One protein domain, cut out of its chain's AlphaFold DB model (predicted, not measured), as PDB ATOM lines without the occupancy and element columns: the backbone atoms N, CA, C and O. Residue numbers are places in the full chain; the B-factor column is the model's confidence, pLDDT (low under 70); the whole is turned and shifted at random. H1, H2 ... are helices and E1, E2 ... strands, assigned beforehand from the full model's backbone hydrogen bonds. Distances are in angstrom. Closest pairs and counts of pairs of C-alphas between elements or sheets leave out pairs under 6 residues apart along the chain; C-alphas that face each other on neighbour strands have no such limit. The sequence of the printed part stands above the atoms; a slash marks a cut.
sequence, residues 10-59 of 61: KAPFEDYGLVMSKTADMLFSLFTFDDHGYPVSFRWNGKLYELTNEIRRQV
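Overview. This is residues 10 to 59 of the 61 residues of the protein "UPF0598 protein (inferred by orthology to a C. elegans protein)" of Nippostrongylus brasiliensis (UniProt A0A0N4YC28). A small three-stranded sheet, E1, E2 and E3, makes one side of an open arc, with a short helix set off from it at each end: H1 before the sheet and H2 after it. Residues 11 to 17 form a loop that sticks out at the first end of the arc, and the middle is left open. The printed part has 50 residues, with elements in the order H1, E1, E2, E3, H2; the sheet's order is E1, E2, E3, antiparallel throughout, and the class is mixed. It is only just loose, close to compact, with a radius of gyration of the C-alphas of 12.1 A and spans of 29 by 27 by 20 A.

Arrangement. Residues 11 to 17 stand free, as do residues 20 to 26, of which 21 to 26 belong to H1, residues 21 to 28. E1, residues 31 to 33, and E2, residues 39 to 44, form an antiparallel hairpin at 155 degrees, with N 32 and O 41 2.8 A apart, within hydrogen-bond range. E2 and E3, residues 47 to 50, form another at 160 degrees, with N 42 and O 49 2.9 A apart, within that range. The three strands make a meander, each the antiparallel neighbour of the one before. H1 only grazes the sheet, with its residues 27 to 28. H2, residues 54 to 59, is not on the sheet and is apart from H1, E1 and E2. In H1 and H2 every O i to N i+4 pair is within hydrogen-bond range.

Along the chain. H1 begins at C-alpha 21 (114.757, 131.919, 157.797) and is 10.3 A long. E1 measures 6.4 A, E2 14.0 A and E3 9.9 A. H2, 9.0 A long, ends at C-alpha 59 (127.024, 115.891, 145.961).

Size, cuts and confidence. The C-alphas of Phe 13 and Asp 35, the two farthest apart, are 32.1 A from each other. The printed part has no cut, and the four links between named elements are tight. The mean pLDDT of the printed part is 71.7, with residues 10 to 23 and 54 to 59 under 70.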
ATOM      1  N   LYS A  10     115.125 119.211 148.976       43.41
ATOM      2  CA  LYS A  10     114.298 118.846 147.815       43.41
ATOM      3  C   LYS A  10     112.831 118.820 148.241       43.41
ATOM      4  O   LYS A  10     112.459 118.051 149.122       43.41
ATOM      5  N   ALA A  11     112.015 119.674 147.634       43.19
ATOM      6  CA  ALA A  11     110.575 119.686 147.852       43.19
ATOM      7  C   ALA A  11     109.880 118.788 146.811       43.19
ATOM      8  O   ALA A  11     110.310 118.751 145.662       43.19
ATOM      9  N   PRO A  12     108.794 118.079 147.177       47.44
ATOM     10  CA  PRO A  12     108.027 117.246 146.243       47.44
ATOM     11  C   PRO A  12     107.245 118.050 145.185       47.44
ATOM     12  O   PRO A  12     106.666 117.457 144.280       47.44
ATOM     13  N   PHE A  13     107.230 119.382 145.283       39.50
ATOM     14  CA  PHE A  13     106.735 120.305 144.264       39.50
ATOM     15  C   PHE A  13     107.831 121.339 143.992       39.50
ATOM     16  O   PHE A  13     108.256 122.006 144.931       39.50
ATOM     17  N   GLU A  14     108.267 121.415 142.729       39.53
ATOM     18  CA  GLU A  14     109.333 122.284 142.200       39.53
ATOM     19  C   GLU A  14     110.623 122.290 143.043       39.53
ATOM     20  O   GLU A  14     110.752 123.093 143.954       39.53
ATOM     21  N   ASP A  15     111.548 121.376 142.711       47.03
ATOM     22  CA  ASP A  15     112.978 121.180 143.059       47.03
ATOM     23  C   ASP A  15     113.605 121.759 144.359       47.03
ATOM     24  O   ASP A  15     114.490 121.113 144.927       47.03
ATOM     25  N   TYR A  16     113.180 122.907 144.893       44.41
ATOM     26  CA  TYR A  16     113.714 123.552 146.093       44.41
ATOM     27  C   TYR A  16     112.625 124.226 146.943       44.41
ATOM     28  O   TYR A  16     112.055 125.250 146.568       44.41
ATOM     29  N   GLY A  17     112.410 123.719 148.160       45.31
ATOM     30  CA  GLY A  17     111.548 124.374 149.144       45.31
ATOM     31  C   GLY A  17     112.273 125.528 149.838       45.31
ATOM     32  O   GLY A  17     113.217 125.306 150.595       45.31
ATOM     33  N   LEU A  18     111.832 126.766 149.610       47.41
ATOM     34  CA  LEU A  18     112.297 127.942 150.350       47.41
ATOM     35  C   LEU A  18     111.724 127.907 151.774       47.41
ATOM     36  O   LEU A  18     110.575 128.282 152.006       47.41
ATOM     37  N   VAL A  19     112.520 127.464 152.746       56.84
ATOM     38  CA  VAL A  19     112.153 127.593 154.161       56.84
ATOM     39  C   VAL A  19     112.469 129.022 154.603       56.84
ATOM     40  O   VAL A  19     113.605 129.485 154.499       56.84
ATOM     41  N   MET A  20     111.454 129.749 155.076       54.81
ATOM     42  CA  MET A  20     111.627 131.079 155.664       54.81
ATOM     43  C   MET A  20     112.666 131.005 156.796       54.81
ATOM     44  O   MET A  20     112.579 130.115 157.637       54.81
ATOM     45  N   SER A  21     113.621 131.943 156.849       61.66
ATOM     46  CA  SER A  21     114.757 131.919 157.797       61.66
ATOM     47  C   SER A  21     114.343 131.628 159.244       61.66
ATOM     48  O   SER A  21     114.939 130.778 159.888       61.66
ATOM     49  N   LYS A  22     113.257 132.249 159.726       67.94
ATOM     50  CA  LYS A  22     112.735 132.005 161.081       67.94
ATOM     51  C   LYS A  22     112.283 130.564 161.299       67.94
ATOM     52  O   LYS A  22     112.483 130.004 162.370       67.94
ATOM     53  N   THR A  23     111.659 129.961 160.294       66.06
ATOM     54  CA  THR A  23     111.237 128.561 160.342       66.06
ATOM     55  C   THR A  23     112.450 127.639 160.312       66.06
ATOM     56  O   THR A  23     112.473 126.661 161.049       66.06
ATOM     57  N   ALA A  24     113.476 127.967 159.522       70.94
ATOM     58  CA  ALA A  24     114.727 127.216 159.518       70.94
ATOM     59  C   ALA A  24     115.407 127.263 160.896       70.94
ATOM     60  O   ALA A  24     115.774 126.209 161.402       70.94
ATOM     61  N   ASP A  25     115.471 128.431 161.541       71.00
ATOM     62  CA  ASP A  25     116.042 128.586 162.888       71.00
ATOM     63  C   ASP A  25     115.278 127.768 163.940       71.00
ATOM     64  O   ASP A  25     115.877 127.089 164.775       71.00
ATOM     65  N   MET A  26     113.942 127.776 163.878       76.75
ATOM     66  CA  MET A  26     113.109 126.967 164.773       76.75
ATOM     67  C   MET A  26     113.348 125.469 164.568       76.75
ATOM     68  O   MET A  26     113.495 124.720 165.537       76.75
ATOM     69  N   LEU A  27     113.404 125.034 163.307       77.19
ATOM     70  CA  LEU A  27     113.606 123.633 162.956       77.19
ATOM     71  C   LEU A  27     115.036 123.171 163.241       77.19
ATOM     72  O   LEU A  27     115.214 122.008 163.578       77.19
ATOM     73  N   PHE A  28     116.034 124.057 163.164       80.56
ATOM     74  CA  PHE A  28     117.449 123.730 163.365       80.56
ATOM     75  C   PHE A  28     117.701 123.050 164.713       80.56
ATOM     76  O   PHE A  28     118.408 122.048 164.775       80.56
ATOM     77  N   SER A  29     117.047 123.532 165.775       84.12
ATOM     78  CA  SER A  29     117.141 122.954 167.126       84.12
ATOM     79  C   SER A  29     116.670 121.498 167.227       84.12
ATOM     80  O   SER A  29     117.002 120.798 168.183       84.12
ATOM     81  N   LEU A  30     115.889 121.034 166.249       86.25
ATOM     82  CA  LEU A  30     115.353 119.679 166.208       86.25
ATOM     83  C   LEU A  30     116.322 118.689 165.564       86.25
ATOM     84  O   LEU A  30     116.104 117.484 165.697       86.25
ATOM     85  N   PHE A  31     117.356 119.171 164.870       89.25
ATOM     86  CA  PHE A  31     118.360 118.334 164.227       89.25
ATOM     87  C   PHE A  31     119.494 117.981 165.191       89.25
ATOM     88  O   PHE A  31     119.898 118.760 166.051       89.25
ATOM     89  N   THR A  32     120.029 116.780 165.019       88.88
ATOM     90  CA  THR A  32     121.280 116.323 165.618       88.88
ATOM     91  C   THR A  32     122.330 116.285 164.525       88.88
ATOM     92  O   THR A  32     122.042 115.825 163.418       88.88
ATOM     93  N   PHE A  33     123.525 116.764 164.845       86.00
ATOM     94  CA  PHE A  33     124.622 116.897 163.900       86.00
ATOM     95  C   PHE A  33     125.761 115.938 164.254       86.00
ATOM     96  O   PHE A  33     125.940 115.615 165.428       86.00
ATOM     97  N   ASP A  34     126.492 115.469 163.244       84.25
ATOM     98  CA  ASP A  34     127.735 114.715 163.430       84.25
ATOM     99  C   ASP A  34     128.924 115.633 163.772       84.25
ATOM    100  O   ASP A  34     128.803 116.861 163.816       84.25
ATOM    101  N   ASP A  35     130.096 115.027 163.980       85.69
ATOM    102  CA  ASP A  35     131.348 115.723 164.311       85.69
ATOM    103  C   ASP A  35     131.812 116.711 163.226       85.69
ATOM    104  O   ASP A  35     132.645 117.581 163.480       85.69
ATOM    105  N   HIS A  36     131.268 116.606 162.011       81.06
ATOM    106  CA  HIS A  36     131.559 117.502 160.897       81.06
ATOM    107  C   HIS A  36     130.492 118.595 160.718       81.06
ATOM    108  O   HIS A  36     130.611 119.430 159.817       81.06
ATOM    109  N   GLY A  37     129.467 118.628 161.577       77.56
ATOM    110  CA  GLY A  37     128.394 119.618 161.545       77.56
ATOM    111  C   GLY A  37     127.270 119.299 160.557       77.56
ATOM    112  O   GLY A  37     126.513 120.206 160.195       77.56
ATOM    113  N   TYR A  38     127.127 118.047 160.111       80.62
ATOM    114  CA  TYR A  38     126.053 117.635 159.202       80.62
ATOM    115  C   TYR A  38     124.870 117.018 159.945       80.62
ATOM    116  O   TYR A  38     125.077 116.232 160.866       80.62
ATOM    117  N   PRO A  39     123.622 117.311 159.539       83.12
ATOM    118  CA  PRO A  39     122.449 116.742 160.185       83.12
ATOM    119  C   PRO A  39     122.361 115.232 159.910       83.12
ATOM    120  O   PRO A  39     122.317 114.807 158.759       83.12
ATOM    121  N   VAL A  40     122.300 114.419 160.963       87.75
ATOM    122  CA  VAL A  40     122.193 112.946 160.884       87.75
ATOM    123  C   VAL A  40     120.832 112.419 161.320       87.75
ATOM    124  O   VAL A  40     120.401 111.352 160.894       87.75
ATOM    125  N   SER A  41     120.110 113.180 162.134       88.75
ATOM    126  CA  SER A  41     118.754 112.844 162.557       88.75
ATOM    127  C   SER A  41     118.006 114.097 162.978       88.75
ATOM    128  O   SER A  41     118.624 115.119 163.272       88.75
ATOM    129  N   PHE A  42     116.684 114.019 163.073       90.00
ATOM    130  CA  PHE A  42     115.896 115.042 163.753       90.00
ATOM    131  C   PHE A  42     114.811 114.424 164.627       90.00
ATOM    132  O   PHE A  42     114.324 113.319 164.365       90.00
ATOM    133  N   ARG A  43     114.423 115.138 165.686       87.06
ATOM    134  CA  ARG A  43     113.365 114.704 166.600       87.06
ATOM    135  C   ARG A  43     112.102 115.516 166.371       87.06
ATOM    136  O   ARG A  43     112.094 116.733 166.524       87.06
ATOM    137  N   TRP A  44     111.012 114.829 166.061       84.06
ATOM    138  CA  TRP A  44     109.707 115.449 165.877       84.06
ATOM    139  C   TRP A  44     108.635 114.665 166.620       84.06
ATOM    140  O   TRP A  44     108.512 113.452 166.451       84.06
ATOM    141  N   ASN A  45     107.854 115.364 167.447       87.06
ATOM    142  CA  ASN A  45     106.783 114.772 168.250       87.06
ATOM    143  C   ASN A  45     107.252 113.553 169.080       87.06
ATOM    144  O   ASN A  45     106.645 112.485 169.059       87.06
ATOM    145  N   GLY A  46     108.417 113.676 169.726       85.94
ATOM    146  CA  GLY A  46     109.041 112.606 170.518       85.94
ATOM    147  C   GLY A  46     109.683 111.475 169.704       85.94
ATOM    148  O   GLY A  46     110.502 110.732 170.250       85.94
ATOM    149  N   LYS A  47     109.392 111.376 168.402       88.38
ATOM    150  CA  LYS A  47     109.934 110.359 167.501       88.38
ATOM    151  C   LYS A  47     111.229 110.835 166.845       88.38
ATOM    152  O   LYS A  47     111.338 111.988 166.432       88.38
ATOM    153  N   LEU A  48     112.209 109.939 166.775       89.38
ATOM    154  CA  LEU A  48     113.468 110.157 166.071       89.38
ATOM    155  C   LEU A  48     113.308 109.736 164.608       89.38
ATOM    156  O   LEU A  48     112.771 108.663 164.327       89.38
ATOM    157  N   TYR A  49     113.774 110.583 163.700       85.19
ATOM    158  CA  TYR A  49     113.849 110.312 162.272       85.19
ATOM    159  C   TYR A  49     115.312 110.403 161.851       85.19
ATOM    160  O   TYR A  49     115.922 111.469 161.941       85.19
ATOM    161  N   GLU A  50     115.879 109.278 161.428       88.00
ATOM    162  CA  GLU A  50     117.246 109.220 160.914       88.00
ATOM    163  C   GLU A  50     117.283 109.709 159.467       88.00
ATOM    164  O   GLU A  50     116.417 109.377 158.653       88.00
ATOM    165  N   LEU A  51     118.284 110.526 159.153       83.00
ATOM    166  CA  LEU A  51     118.512 111.027 157.808       83.00
ATOM    167  C   LEU A  51     119.478 110.080 157.105       83.00
ATOM    168  O   LEU A  51     120.594 109.849 157.558       83.00
ATOM    169  N   THR A  52     119.065 109.552 155.957       76.75
ATOM    170  CA  THR A  52     119.880 108.611 155.172       76.75
ATOM    171  C   THR A  52     121.113 109.262 154.542       76.75
ATOM    172  O   THR A  52     122.005 108.565 154.061       76.75
ATOM    173  N   ASN A  53     121.172 110.602 154.529       70.62
ATOM    174  CA  ASN A  53     122.236 111.399 153.919       70.62
ATOM    175  C   ASN A  53     122.526 111.019 152.454       70.62
ATOM    176  O   ASN A  53     123.612 111.263 151.934       70.62
ATOM    177  N   GLU A  54     121.537 110.470 151.743       68.56
ATOM    178  CA  GLU A  54     121.673 110.070 150.336       68.56
ATOM    179  C   GLU A  54     121.992 111.250 149.417       68.56
ATOM    180  O   GLU A  54     122.792 111.112 148.498       68.56
ATOM    181  N   ILE A  55     121.440 112.435 149.701       64.38
ATOM    182  CA  ILE A  55     121.766 113.660 148.958       64.38
ATOM    183  C   ILE A  55     123.256 114.000 149.099       64.38
ATOM    184  O   ILE A  55     123.876 114.410 148.124       64.38
ATOM    185  N   ARG A  56     123.866 113.778 150.271       64.25
ATOM    186  CA  ARG A  56     125.307 113.994 150.478       64.25
ATOM    187  C   ARG A  56     126.135 113.070 149.589       64.25
ATOM    188  O   ARG A  56     127.032 113.545 148.906       64.25
ATOM    189  N   ARG A  57     125.771 111.784 149.523       65.38
ATOM    190  CA  ARG A  57     126.432 110.794 148.648       65.38
ATOM    191  C   ARG A  57     126.367 111.151 147.157       65.38
ATOM    192  O   ARG A  57     127.123 110.591 146.380       65.38
ATOM    193  N   GLN A  58     125.443 112.024 146.754       61.12
ATOM    194  CA  GLN A  58     125.296 112.477 145.367       61.12
ATOM    195  C   GLN A  58     126.040 113.789 145.070       61.12
ATOM    196  O   GLN A  58     126.192 114.137 143.903       61.12
ATOM    197  N   VAL A  59     126.445 114.541 146.098       59.12
ATOM    198  CA  VAL A  59     127.024 115.891 145.961       59.12
ATOM    199  C   VAL A  59     128.502 115.924 146.359       59.12
ATOM    200  O   VAL A  59     129.250 116.743 145.827       59.12
TER     201      VAL A  59